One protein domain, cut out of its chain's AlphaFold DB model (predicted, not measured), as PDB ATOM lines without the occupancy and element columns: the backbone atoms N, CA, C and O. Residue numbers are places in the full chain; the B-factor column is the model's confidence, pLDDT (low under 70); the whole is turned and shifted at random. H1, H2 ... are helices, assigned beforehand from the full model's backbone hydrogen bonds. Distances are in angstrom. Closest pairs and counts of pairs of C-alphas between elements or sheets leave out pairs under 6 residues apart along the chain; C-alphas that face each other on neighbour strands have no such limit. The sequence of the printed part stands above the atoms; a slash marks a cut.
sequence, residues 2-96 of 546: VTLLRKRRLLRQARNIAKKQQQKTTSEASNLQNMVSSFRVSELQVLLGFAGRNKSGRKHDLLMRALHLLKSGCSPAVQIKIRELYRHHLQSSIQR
ATOM      1  N   VAL A   2     295.011 283.711 251.528       68.38
ATOM      2  CA  VAL A   2     293.566 283.399 251.697       68.38
ATOM      3  C   VAL A   2     292.653 284.624 251.901       68.38
ATOM      4  O   VAL A   2     291.629 284.751 251.226       68.38
ATOM      5  N   THR A   3     293.027 285.568 252.768       66.38
ATOM      6  CA  THR A   3     292.228 286.771 253.086       66.38
ATOM      7  C   THR A   3     291.915 287.624 251.852       66.38
ATOM      8  O   THR A   3     290.802 288.138 251.708       66.38
ATOM      9  N   LEU A   4     292.860 287.719 250.907       68.06
ATOM     10  CA  LEU A   4     292.696 288.470 249.660       68.06
ATOM     11  C   LEU A   4     291.668 287.801 248.734       68.06
ATOM     12  O   LEU A   4     290.852 288.486 248.115       68.06
ATOM     13  N   LEU A   5     291.658 286.465 248.678       70.25
ATOM     14  CA  LEU A   5     290.668 285.688 247.926       70.25
ATOM     15  C   LEU A   5     289.270 285.830 248.544       70.25
ATOM     16  O   LEU A   5     288.303 286.042 247.812       70.25
ATOM     17  N   ARG A   6     289.158 285.818 249.883       73.44
ATOM     18  CA  ARG A   6     287.888 286.044 250.599       73.44
ATOM     19  C   ARG A   6     287.328 287.448 250.307       73.44
ATOM     20  O   ARG A   6     286.169 287.563 249.912       73.44
ATOM     21  N   LYS A   7     288.167 288.495 250.364       76.19
ATOM     22  CA  LYS A   7     287.795 289.882 250.000       76.19
ATOM     23  C   LYS A   7     287.399 290.010 248.517       76.19
ATOM     24  O   LYS A   7     286.386 290.636 248.210       76.19
ATOM     25  N   ARG A   8     288.117 289.353 247.593       75.38
ATOM     26  CA  ARG A   8     287.757 289.293 246.156       75.38
ATOM     27  C   ARG A   8     286.425 288.563 245.906       75.38
ATOM     28  O   ARG A   8     285.656 289.012 245.055       75.38
ATOM     29  N   ARG A   9     286.116 287.483 246.639       75.62
ATOM     30  CA  ARG A   9     284.836 286.747 246.533       75.62
ATOM     31  C   ARG A   9     283.658 287.601 247.011       75.62
ATOM     32  O   ARG A   9     282.677 287.714 246.281       75.62
ATOM     33  N   LEU A  10     283.797 288.282 248.153       78.12
ATOM     34  CA  LEU A  10     282.789 289.216 248.671       78.12
ATOM     35  C   LEU A  10     282.546 290.400 247.720       78.12
ATOM     36  O   LEU A  10     281.397 290.714 247.423       78.12
ATOM     37  N   LEU A  11     283.597 291.001 247.151       77.12
ATOM     38  CA  LEU A  11     283.455 292.079 246.158       77.12
ATOM     39  C   LEU A  11     282.757 291.616 244.865       77.12
ATOM     40  O   LEU A  11     281.973 292.371 244.291       77.12
ATOM     41  N   ARG A  12     282.994 290.378 244.407       76.12
ATOM     42  CA  ARG A  12     282.240 289.781 243.286       76.12
ATOM     43  C   ARG A  12     280.769 289.554 243.654       76.12
ATOM     44  O   ARG A  12     279.894 289.876 242.857       76.12
ATOM     45  N   GLN A  13     280.488 289.064 244.861       76.94
ATOM     46  CA  GLN A  13     279.126 288.840 245.350       76.94
ATOM     47  C   GLN A  13     278.342 290.156 245.485       76.94
ATOM     48  O   GLN A  13     277.239 290.254 244.954       76.94
ATOM     49  N   ALA A  14     278.939 291.195 246.077       73.94
ATOM     50  CA  ALA A  14     278.353 292.532 246.169       73.94
ATOM     51  C   ALA A  14     278.068 293.142 244.783       73.94
ATOM     52  O   ALA A  14     276.975 293.650 244.549       73.94
ATOM     53  N   ARG A  15     279.001 293.020 243.824       77.25
ATOM     54  CA  ARG A  15     278.784 293.454 242.428       77.25
ATOM     55  C   ARG A  15     277.650 292.687 241.739       77.25
ATOM     56  O   ARG A  15     276.890 293.291 240.988       77.25
ATOM     57  N   ASN A  16     277.504 291.388 241.999       70.38
ATOM     58  CA  ASN A  16     276.419 290.582 241.431       70.38
ATOM     59  C   ASN A  16     275.053 290.915 242.058       70.38
ATOM     60  O   ASN A  16     274.054 290.946 241.342       70.38
ATOM     61  N   ILE A  17     275.009 291.217 243.360       74.81
ATOM     62  CA  ILE A  17     273.808 291.723 244.044       74.81
ATOM     63  C   ILE A  17     273.425 293.094 243.474       74.81
ATOM     64  O   ILE A  17     272.294 293.262 243.029       74.81
ATOM     65  N   ALA A  18     274.373 294.032 243.378       70.62
ATOM     66  CA  ALA A  18     274.142 295.353 242.789       70.62
ATOM     67  C   ALA A  18     273.623 295.264 241.342       70.62
ATOM     68  O   ALA A  18     272.633 295.910 241.011       70.62
ATOM     69  N   LYS A  19     274.210 294.398 240.498       67.19
ATOM     70  CA  LYS A  19     273.709 294.143 239.135       67.19
ATOM     71  C   LYS A  19     272.272 293.607 239.123       67.19
ATOM     72  O   LYS A  19     271.460 294.120 238.358       67.19
ATOM     73  N   LYS A  20     271.927 292.636 239.981       64.31
ATOM     74  CA  LYS A  20     270.538 292.147 240.106       64.31
ATOM     75  C   LYS A  20     269.578 293.247 240.577       64.31
ATOM     76  O   LYS A  20     268.477 293.347 240.041       64.31
ATOM     77  N   GLN A  21     270.001 294.096 241.515       62.53
ATOM     78  CA  GLN A  21     269.219 295.240 241.991       62.53
ATOM     79  C   GLN A  21     268.940 296.234 240.846       62.53
ATOM     80  O   GLN A  21     267.787 296.581 240.601       62.53
ATOM     81  N   GLN A  22     269.982 296.613 240.095       62.78
ATOM     82  CA  GLN A  22     269.922 297.522 238.941       62.78
ATOM     83  C   GLN A  22     269.025 296.985 237.809       62.78
ATOM     84  O   GLN A  22     268.301 297.738 237.158       62.78
ATOM     85  N   GLN A  23     269.067 295.672 237.567       60.00
ATOM     86  CA  GLN A  23     268.264 295.010 236.535       60.00
ATOM     87  C   GLN A  23     266.787 294.879 236.946       60.00
ATOM     88  O   GLN A  23     265.896 294.984 236.103       60.00
ATOM     89  N   LYS A  24     266.504 294.731 238.248       63.84
ATOM     90  CA  LYS A  24     265.135 294.773 238.780       63.84
ATOM     91  C   LYS A  24     264.529 296.180 238.681       63.84
ATOM     92  O   LYS A  24     263.406 296.310 238.201       63.84
ATOM     93  N   THR A  25     265.262 297.226 239.071       62.91
ATOM     94  CA  THR A  25     264.745 298.608 239.042       62.91
ATOM     95  C   THR A  25     264.543 299.147 237.625       62.91
ATOM     96  O   THR A  25     263.578 299.869 237.387       62.91
ATOM     97  N   THR A  26     265.384 298.765 236.660       63.16
ATOM     98  CA  THR A  26     265.188 299.131 235.243       63.16
ATOM     99  C   THR A  26     263.965 298.448 234.621       63.16
ATOM    100  O   THR A  26     263.203 299.107 233.914       63.16
ATOM    101  N   SER A  27     263.712 297.174 234.945       70.00
ATOM    102  CA  SER A  27     262.473 296.475 234.561       70.00
ATOM    103  C   SER A  27     261.224 297.142 235.160       70.00
ATOM    104  O   SER A  27     260.257 297.430 234.455       70.00
ATOM    105  N   GLU A  28     261.255 297.477 236.453       75.00
ATOM    106  CA  GLU A  28     260.133 298.132 237.133       75.00
ATOM    107  C   GLU A  28     259.846 299.546 236.592       75.00
ATOM    108  O   GLU A  28     258.687 299.892 236.354       75.00
ATOM    109  N   ALA A  29     260.886 300.331 236.293       75.38
ATOM    110  CA  ALA A  29     260.740 301.644 235.664       75.38
ATOM    111  C   ALA A  29     260.130 301.565 234.251       75.38
ATOM    112  O   ALA A  29     259.298 302.404 233.902       75.38
ATOM    113  N   SER A  30     260.495 300.553 233.452       80.44
ATOM    114  CA  SER A  30     259.897 300.319 232.129       80.44
ATOM    115  C   SER A  30     258.409 299.966 232.235       80.44
ATOM    116  O   SER A  30     257.582 300.568 231.548       80.44
ATOM    117  N   ASN A  31     258.038 299.082 233.167       84.31
ATOM    118  CA  ASN A  31     256.638 298.724 233.405       84.31
ATOM    119  C   ASN A  31     255.779 299.939 233.802       84.31
ATOM    120  O   ASN A  31     254.684 300.113 233.269       84.31
ATOM    121  N   LEU A  32     256.281 300.822 234.673       87.50
ATOM    122  CA  LEU A  32     255.571 302.050 235.056       87.50
ATOM    123  C   LEU A  32     255.407 303.038 233.885       87.50
ATOM    124  O   LEU A  32     254.365 303.685 233.781       87.50
ATOM    125  N   GLN A  33     256.391 303.138 232.983       87.88
ATOM    126  CA  GLN A  33     256.282 303.968 231.771       87.88
ATOM    127  C   GLN A  33     255.220 303.424 230.804       87.88
ATOM    128  O   GLN A  33     254.440 304.204 230.253       87.88
ATOM    129  N   ASN A  34     255.129 302.098 230.656       85.25
ATOM    130  CA  ASN A  34     254.091 301.448 229.853       85.25
ATOM    131  C   ASN A  34     252.686 301.706 230.433       85.25
ATOM    132  O   ASN A  34     251.783 302.081 229.688       85.25
ATOM    133  N   MET A  35     252.520 301.604 231.761       89.75
ATOM    134  CA  MET A  35     251.256 301.920 232.449       89.75
ATOM    135  C   MET A  35     250.828 303.379 232.233       89.75
ATOM    136  O   MET A  35     249.712 303.638 231.799       89.75
ATOM    137  N   VAL A  36     251.724 304.345 232.470       91.00
ATOM    138  CA  VAL A  36     251.416 305.779 232.287       91.00
ATOM    139  C   VAL A  36     251.094 306.121 230.826       91.00
ATOM    140  O   VAL A  36     250.278 307.006 230.566       91.00
ATOM    141  N   SER A  37     251.670 305.398 229.862       89.00
ATOM    142  CA  SER A  37     251.400 305.601 228.432       89.00
ATOM    143  C   SER A  37     249.979 305.197 228.010       89.00
ATOM    144  O   SER A  37     249.456 305.752 227.039       89.00
ATOM    145  N   SER A  38     249.312 304.292 228.743       83.81
ATOM    146  CA  SER A  38     247.922 303.904 228.452       83.81
ATOM    147  C   SER A  38     246.894 304.953 228.902       83.81
ATOM    148  O   SER A  38     245.788 305.005 228.358       83.81
ATOM    149  N   PHE A  39     247.249 305.813 229.863       89.88
ATOM    150  CA  PHE A  39     246.302 306.684 230.562       89.88
ATOM    151  C   PHE A  39     245.583 307.705 229.663       89.88
ATOM    152  O   PHE A  39     246.105 308.228 228.671       89.88
ATOM    153  N   ARG A  40     244.341 308.016 230.037       88.38
ATOM    154  CA  ARG A  40     243.510 309.096 229.489       88.38
ATOM    155  C   ARG A  40     243.889 310.446 230.106       88.38
ATOM    156  O   ARG A  40     244.645 310.517 231.070       88.38
ATOM    157  N   VAL A  41     243.338 311.531 229.557       87.56
ATOM    158  CA  VAL A  41     243.574 312.904 230.049       87.56
ATOM    159  C   VAL A  41     243.223 313.032 231.536       87.56
ATOM    160  O   VAL A  41     244.071 313.461 232.307       87.56
ATOM    161  N   SER A  42     242.041 312.574 231.954       88.25
ATOM    162  CA  SER A  42     241.594 312.599 233.356       88.25
ATOM    163  C   SER A  42     242.527 311.836 234.304       88.25
ATOM    164  O   SER A  42     242.890 312.334 235.366       88.25
ATOM    165  N   GLU A  43     242.975 310.647 233.908       91.56
ATOM    166  CA  GLU A  43     243.877 309.796 234.694       91.56
ATOM    167  C   GLU A  43     245.275 310.436 234.831       91.56
ATOM    168  O   GLU A  43     245.841 310.473 235.925       91.56
ATOM    169  N   LEU A  44     245.796 311.041 233.753       93.25
ATOM    170  CA  LEU A  44     247.025 311.844 233.783       93.25
ATOM    171  C   LEU A  44     246.874 313.101 234.657       93.25
ATOM    172  O   LEU A  44     247.813 313.471 235.358       93.25
ATOM    173  N   GLN A  45     245.704 313.745 234.659       92.06
ATOM    174  CA  GLN A  45     245.408 314.911 235.499       92.06
ATOM    175  C   GLN A  45     245.334 314.560 236.988       92.06
ATOM    176  O   GLN A  45     245.851 315.315 237.815       92.06
ATOM    177  N   VAL A  46     244.750 313.409 237.338       92.81
ATOM    178  CA  VAL A  46     244.751 312.889 238.715       92.81
ATOM    179  C   VAL A  46     246.174 312.533 239.151       92.81
ATOM    180  O   VAL A  46     246.589 312.948 240.232       92.81
ATOM    181  N   LEU A  47     246.956 311.850 238.305       94.00
ATOM    182  CA  LEU A  47     248.354 311.510 238.597       94.00
ATOM    183  C   LEU A  47     249.230 312.754 238.807       94.00
ATOM    184  O   LEU A  47     249.938 312.852 239.809       94.00
ATOM    185  N   LEU A  48     249.184 313.712 237.878       92.94
ATOM    186  CA  LEU A  48     249.957 314.953 237.972       92.94
ATOM    187  C   LEU A  48     249.506 315.797 239.165       92.94
ATOM    188  O   LEU A  48     250.352 316.336 239.873       92.94
ATOM    189  N   GLY A  49     248.200 315.852 239.437       91.75
ATOM    190  CA  GLY A  49     247.659 316.552 240.595       91.75
ATOM    191  C   GLY A  49     248.084 315.945 241.931       91.75
ATOM    192  O   GLY A  49     248.437 316.693 242.836       91.75
ATOM    193  N   PHE A  50     248.118 314.614 242.036       91.94
ATOM    194  CA  PHE A  50     248.666 313.901 243.196       91.94
ATOM    195  C   PHE A  50     250.172 314.162 243.376       91.94
ATOM    196  O   PHE A  50     250.661 314.247 244.497       91.94
ATOM    197  N   ALA A  51     250.906 314.348 242.277       90.44
ATOM    198  CA  ALA A  51     252.329 314.676 242.277       90.44
ATOM    199  C   ALA A  51     252.643 316.190 242.369       90.44
ATOM    200  O   ALA A  51     253.779 316.587 242.098       90.44
ATOM    201  N   GLY A  52     251.663 317.045 242.687       89.25
ATOM    202  CA  GLY A  52     251.859 318.498 242.811       89.25
ATOM    203  C   GLY A  52     252.248 319.211 241.505       89.25
ATOM    204  O   GLY A  52     252.857 320.277 241.534       89.25
ATOM    205  N   ARG A  53     251.947 318.623 240.341       89.56
ATOM    206  CA  ARG A  53     252.263 319.171 239.012       89.56
ATOM    207  C   ARG A  53     251.025 319.770 238.338       89.56
ATOM    208  O   ARG A  53     249.887 319.402 238.624       89.56
ATOM    209  N   ASN A  54     251.265 320.685 237.396       92.12
ATOM    210  CA  ASN A  54     250.211 321.335 236.617       92.12
ATOM    211  C   ASN A  54     249.382 320.306 235.810       92.12
ATOM    212  O   ASN A  54     249.942 319.455 235.116       92.12
ATOM    213  N   LYS A  55     248.050 320.426 235.905       93.00
ATOM    214  CA  LYS A  55     247.034 319.527 235.333       93.00
ATOM    215  C   LYS A  55     246.433 320.039 234.005       93.00
ATOM    216  O   LYS A  55     245.612 319.344 233.412       93.00
ATOM    217  N   SER A  56     246.788 321.233 233.523       91.00
ATOM    218  CA  SER A  56     246.286 321.773 232.245       91.00
ATOM    219  C   SER A  56     247.206 321.445 231.059       91.00
ATOM    220  O   SER A  56     248.414 321.240 231.223       91.00
ATOM    221  N   GLY A  57     246.633 321.364 229.854       90.25
ATOM    222  CA  GLY A  57     247.320 321.028 228.596       90.25
ATOM    223  C   GLY A  57     246.689 319.838 227.862       90.25
ATOM    224  O   GLY A  57     245.761 319.204 228.361       90.25
ATOM    225  N   ARG A  58     247.191 319.523 226.664       90.00
ATOM    226  CA  ARG A  58     246.718 318.399 225.835       90.00
ATOM    227  C   ARG A  58     247.278 317.067 226.353       90.00
ATOM    228  O   ARG A  58     248.227 317.046 227.140       90.00
ATOM    229  N   LYS A  59     246.732 315.929 225.882       89.62
ATOM    230  CA  LYS A  59     247.176 314.583 226.318       89.62
ATOM    231  C   LYS A  59     248.695 314.404 226.202       89.62
ATOM    232  O   LYS A  59     249.297 313.871 227.127       89.62
ATOM    233  N   HIS A  60     249.304 314.858 225.103       91.75
ATOM    234  CA  HIS A  60     250.752 314.764 224.896       91.75
ATOM    235  C   HIS A  60     251.533 315.541 225.969       91.75
ATOM    236  O   HIS A  60     252.396 314.975 226.633       91.75
ATOM    237  N   ASP A  61     251.164 316.799 226.211       92.88
ATOM    238  CA  ASP A  61     251.811 317.681 227.188       92.88
ATOM    239  C   ASP A  61     251.731 317.096 228.613       92.88
ATOM    240  O   ASP A  61     252.681 317.168 229.394       92.88
ATOM    241  N   LEU A  62     250.579 316.521 228.979       94.12
ATOM    242  CA  LEU A  62     250.365 315.842 230.265       94.12
ATOM    243  C   LEU A  62     251.175 314.535 230.359       94.12
ATOM    244  O   LEU A  62     251.857 314.304 231.356       94.12
ATOM    245  N   LEU A  63     251.164 313.714 229.304       93.31
ATOM    246  CA  LEU A  63     251.924 312.464 229.232       93.31
ATOM    247  C   LEU A  63     253.432 312.715 229.354       93.31
ATOM    248  O   LEU A  63     254.096 312.056 230.148       93.31
ATOM    249  N   MET A  64     253.975 313.706 228.645       91.94
ATOM    250  CA  MET A  64     255.397 314.056 228.714       91.94
ATOM    251  C   MET A  64     255.811 314.519 230.118       91.94
ATOM    252  O   MET A  64     256.873 314.124 230.600       91.94
ATOM    253  N   ARG A  65     254.955 315.268 230.829       92.94
ATOM    254  CA  ARG A  65     255.184 315.635 232.241       92.94
ATOM    255  C   ARG A  65     255.130 314.419 233.177       92.94
ATOM    256  O   ARG A  65     255.968 314.314 234.070       92.94
ATOM    257  N   ALA A  66     254.217 313.472 232.953       91.62
ATOM    258  CA  ALA A  66     254.125 312.238 233.741       91.62
ATOM    259  C   ALA A  66     255.301 311.268 233.481       91.62
ATOM    260  O   ALA A  66     255.818 310.649 234.410       91.62
ATOM    261  N   LEU A  67     255.790 311.182 232.240       91.12
ATOM    262  CA  LEU A  67     256.991 310.416 231.890       91.12
ATOM    263  C   LEU A  67     258.278 311.090 232.398       91.12
ATOM    264  O   LEU A  67     259.207 310.396 232.808       91.12
ATOM    265  N   HIS A  68     258.340 312.426 232.432       88.75
ATOM    266  CA  HIS A  68     259.449 313.148 233.062       88.75
ATOM    267  C   HIS A  68     259.498 312.890 234.577       88.75
ATOM    268  O   HIS A  68     260.563 312.575 235.099       88.75
ATOM    269  N   LEU A  69     258.345 312.910 235.258       87.38
ATOM    270  CA  LEU A  69     258.210 312.549 236.677       87.38
ATOM    271  C   LEU A  69     258.703 311.118 236.980       87.38
ATOM    272  O   LEU A  69     259.257 310.874 238.050       87.38
ATOM    273  N   LEU A  70     258.552 310.179 236.036       84.19
ATOM    274  CA  LEU A  70     259.142 308.837 236.133       84.19
ATOM    275  C   LEU A  70     260.669 308.833 235.967       84.19
ATOM    276  O   LEU A  70     261.349 308.082 236.666       84.19
ATOM    277  N   LYS A  71     261.218 309.672 235.081       80.56
ATOM    278  CA  LYS A  71     262.669 309.792 234.856       80.56
ATOM    279  C   LYS A  71     263.396 310.533 235.985       80.56
ATOM    280  O   LYS A  71     264.545 310.210 236.264       80.56
ATOM    281  N   SER A  72     262.744 311.482 236.658       74.25
ATOM    282  CA  SER A  72     263.350 312.349 237.683       74.25
ATOM    283  C   SER A  72     263.400 311.747 239.100       74.25
ATOM    284  O   SER A  72     263.442 312.499 240.069       74.25
ATOM    285  N   GLY A  73     263.334 310.419 239.251       66.44
ATOM    286  CA  GLY A  73     263.284 309.759 240.566       66.44
ATOM    287  C   GLY A  73     261.886 309.766 241.199       66.44
ATOM    288  O   GLY A  73     261.644 310.422 242.209       66.44
ATOM    289  N   CYS A  74     260.951 309.023 240.607       76.25
ATOM    290  CA  CYS A  74     259.565 308.920 241.076       76.25
ATOM    291  C   CYS A  74     259.446 308.313 242.487       76.25
ATOM    292  O   CYS A  74     259.902 307.189 242.723       76.25
ATOM    293  N   SER A  75     258.783 309.021 243.409       83.25
ATOM    294  CA  SER A  75     258.601 308.568 244.796       83.25
ATOM    295  C   SER A  75     257.704 307.320 244.891       83.25
ATOM    296  O   SER A  75     256.785 307.160 244.080       83.25
ATOM    297  N   PRO A  76     257.894 306.438 245.896       83.44
ATOM    298  CA  PRO A  76     257.091 305.220 246.041       83.44
ATOM    299  C   PRO A  76     255.577 305.472 246.083       83.44
ATOM    300  O   PRO A  76     254.817 304.686 245.521       83.44
ATOM    301  N   ALA A  77     255.135 306.591 246.666       84.81
ATOM    302  CA  ALA A  77     253.728 306.993 246.690       84.81
ATOM    303  C   ALA A  77     253.159 307.234 245.279       84.81
ATOM    304  O   ALA A  77     252.071 306.755 244.960       84.81
ATOM    305  N   VAL A  78     253.905 307.913 244.400       88.75
ATOM    306  CA  VAL A  78     253.493 308.132 243.002       88.75
ATOM    307  C   VAL A  78     253.527 306.817 242.214       88.75
ATOM    308  O   VAL A  78     252.613 306.557 241.436       88.75
ATOM    309  N   GLN A  79     254.502 305.934 242.461       88.88
ATOM    310  CA  GLN A  79     254.519 304.593 241.855       88.88
ATOM    311  C   GLN A  79     253.295 303.760 242.268       88.88
ATOM    312  O   GLN A  79     252.672 303.114 241.427       88.88
ATOM    313  N   ILE A  80     252.906 303.801 243.549       88.00
ATOM    314  CA  ILE A  80     251.675 303.172 244.048       88.00
ATOM    315  C   ILE A  80     250.453 303.782 243.355       88.00
ATOM    316  O   ILE A  80     249.622 303.026 242.851       88.00
ATOM    317  N   LYS A  81     250.374 305.116 243.234       90.19
ATOM    318  CA  LYS A  81     249.254 305.796 242.566       90.19
ATOM    319  C   LYS A  81     249.146 305.455 241.077       90.19
ATOM    320  O   LYS A  81     248.037 305.310 240.577       90.19
ATOM    321  N   ILE A  82     250.264 305.235 240.380       90.50
ATOM    322  CA  ILE A  82     250.268 304.714 239.000       90.50
ATOM    323  C   ILE A  82     249.680 303.299 238.957       90.50
ATOM    324  O   ILE A  82     248.786 303.047 238.154       90.50
ATOM    325  N   ARG A  83     250.123 302.379 239.830       88.88
ATOM    326  CA  ARG A  83     249.578 301.005 239.870       88.88
ATOM    327  C   ARG A  83     248.088 300.982 240.254       88.88
ATOM    328  O   ARG A  83     247.342 300.153 239.745       88.88
ATOM    329  N   GLU A  84     247.652 301.892 241.125       89.19
ATOM    330  CA  GLU A  84     246.251 302.085 241.520       89.19
ATOM    331  C   GLU A  84     245.394 302.590 240.345       89.19
ATOM    332  O   GLU A  84     244.434 301.923 239.959       89.19
ATOM    333  N   LEU A  85     245.787 303.704 239.715       87.25
ATOM    334  CA  LEU A  85     245.103 304.263 238.544       87.25
ATOM    335  C   LEU A  85     245.082 303.277 237.370       87.25
ATOM    336  O   LEU A  85     244.059 303.153 236.706       87.25
ATOM    337  N   TYR A  86     246.159 302.518 237.148       84.56
ATOM    338  CA  TYR A  86     246.210 301.478 236.119       84.56
ATOM    339  C   TYR A  86     245.271 300.302 236.423       84.56
ATOM    340  O   TYR A  86     244.630 299.790 235.507       84.56
ATOM    341  N   ARG A  87     245.097 299.924 237.698       81.94
ATOM    342  CA  ARG A  87     244.090 298.928 238.100       81.94
ATOM    343  C   ARG A  87     242.670 299.425 237.818       81.94
ATOM    344  O   ARG A  87     241.893 298.687 237.222       81.94
ATOM    345  N   HIS A  88     242.345 300.673 238.162       75.38
ATOM    346  CA  HIS A  88     241.030 301.257 237.856       75.38
ATOM    347  C   HIS A  88     240.814 301.499 236.351       75.38
ATOM    348  O   HIS A  88     239.704 301.309 235.855       75.38
ATOM    349  N   HIS A  89     241.860 301.845 235.594       74.19
ATOM    350  CA  HIS A  89     241.815 301.938 234.133       74.19
ATOM    351  C   HIS A  89     241.530 300.569 233.497       74.19
ATOM    352  O   HIS A  89     240.654 300.460 232.640       74.19
ATOM    353  N   LEU A  90     242.207 299.506 233.947       65.50
ATOM    354  CA  LEU A  90     241.920 298.131 233.530       65.50
ATOM    355  C   LEU A  90     240.493 297.721 233.901       65.50
ATOM    356  O   LEU A  90     239.742 297.294 233.037       65.50
ATOM    357  N   GLN A  91     240.077 297.908 235.151       62.31
ATOM    358  CA  GLN A  91     238.762 297.467 235.617       62.31
ATOM    359  C   GLN A  91     237.613 298.206 234.905       62.31
ATOM    360  O   GLN A  91     236.655 297.569 234.473       62.31
ATOM    361  N   SER A  92     237.744 299.518 234.669       60.34
ATOM    362  CA  SER A  92     236.755 300.310 233.917       60.34
ATOM    363  C   SER A  92     236.794 300.085 232.397       60.34
ATOM    364  O   SER A  92     235.762 300.204 231.738       60.34
ATOM    365  N   SER A  93     237.945 299.739 231.806       57.44
ATOM    366  CA  SER A  93     238.015 299.353 230.385       57.44
ATOM    367  C   SER A  93     237.483 297.939 230.144       57.44
ATOM    368  O   SER A  93     236.751 297.744 229.178       57.44
ATOM    369  N   ILE A  94     237.743 296.997 231.056       55.22
ATOM    370  CA  ILE A  94     237.156 295.650 231.051       55.22
ATOM    371  C   ILE A  94     235.636 295.726 231.244       55.22
ATOM    372  O   ILE A  94     234.913 295.076 230.505       55.22
ATOM    373  N   GLN A  95     235.121 296.568 232.148       57.19
ATOM    374  CA  GLN A  95     233.670 296.805 232.250       57.19
ATOM    375  C   GLN A  95     233.081 297.458 230.988       57.19
ATOM    376  O   GLN A  95     231.944 297.163 230.611       57.19
ATOM    377  N   ARG A  96     233.836 298.340 230.314       70.56
ATOM    378  CA  ARG A  96     233.364 298.992 229.085       70.56
ATOM    379  C   ARG A  96     233.323 298.041 227.890       70.56
ATOM    380  O   ARG A  96     232.446 298.219 227.052       70.56
TER     381      ARG A  96
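Overview. This is residues 2 to 96 of the 546 residues of the protein "E3 SUMO-protein ligase PIAS2" of Pogona vitticeps (central bearded dragon) (UniProt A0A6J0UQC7). A long helix, H1, runs as an arm into a small head, where its last part packs on H3 and H4 while H2 packs on those same two. Residues 2 to 27 of H1 stick out from the head, as do residues 91 to 96 at the end of H4. The printed part has 95 residues with four named helices, H1, H2, H3 and H4 in that order, and no named strand; the class is all helix. The whole is only just extended, close to loose, with a radius of gyration of the C-alphas of 18.8 A and spans of 64 by 30 by 19 A.

Arrangement. H1, residues 2 to 38, and H3, residues 59 to 71, touch at a shallow tilt of 12 degrees, opposite ways; H1 does this with residues 29 to 37 alone, and the closest C-alphas, of Gln 33 and Leu 67, are 6.5 A apart. H1 also touches H4, residues 76 to 96, at a steep tilt of 42 degrees, the same way, with C-alphas 35 and 86 closest at 6.3 A. H2, residues 41 to 50, touches H3 at a steep tilt of 39 degrees, closest at C-alphas 41 and 59, 5.5 A. H2 touches H4 at a shallow tilt of 24 degrees, opposite ways, closest at C-alphas 43 and 85, 6.9 A. H3 and H4 are only just apart, at 8.5 A. The four form a bundle, helices gathered in one group, part aligned and part crossed. In H1, H2, H3 and H4 every O i to N i+4 pair is within hydrogen-bond range.

Along the chain. H1 measures 55.2 A from C-alpha 2 at (293.566, 283.399, 251.697) to C-alpha 38. H2 measures 14.1 A and H3 18.3 A. H4 measures 29.8 A and ends at C-alpha 96 at (233.364, 298.992, 229.085).

Size, cuts and confidence. The C-alphas of Val 2 and Arg 96, the two farthest apart, are 66.2 A apart. The printed part has no cut and no long link. Mean pLDDT of the printed part is 80.7; residues 2 to 4, 19 to 26, 73 and 90 to 95 are under 70.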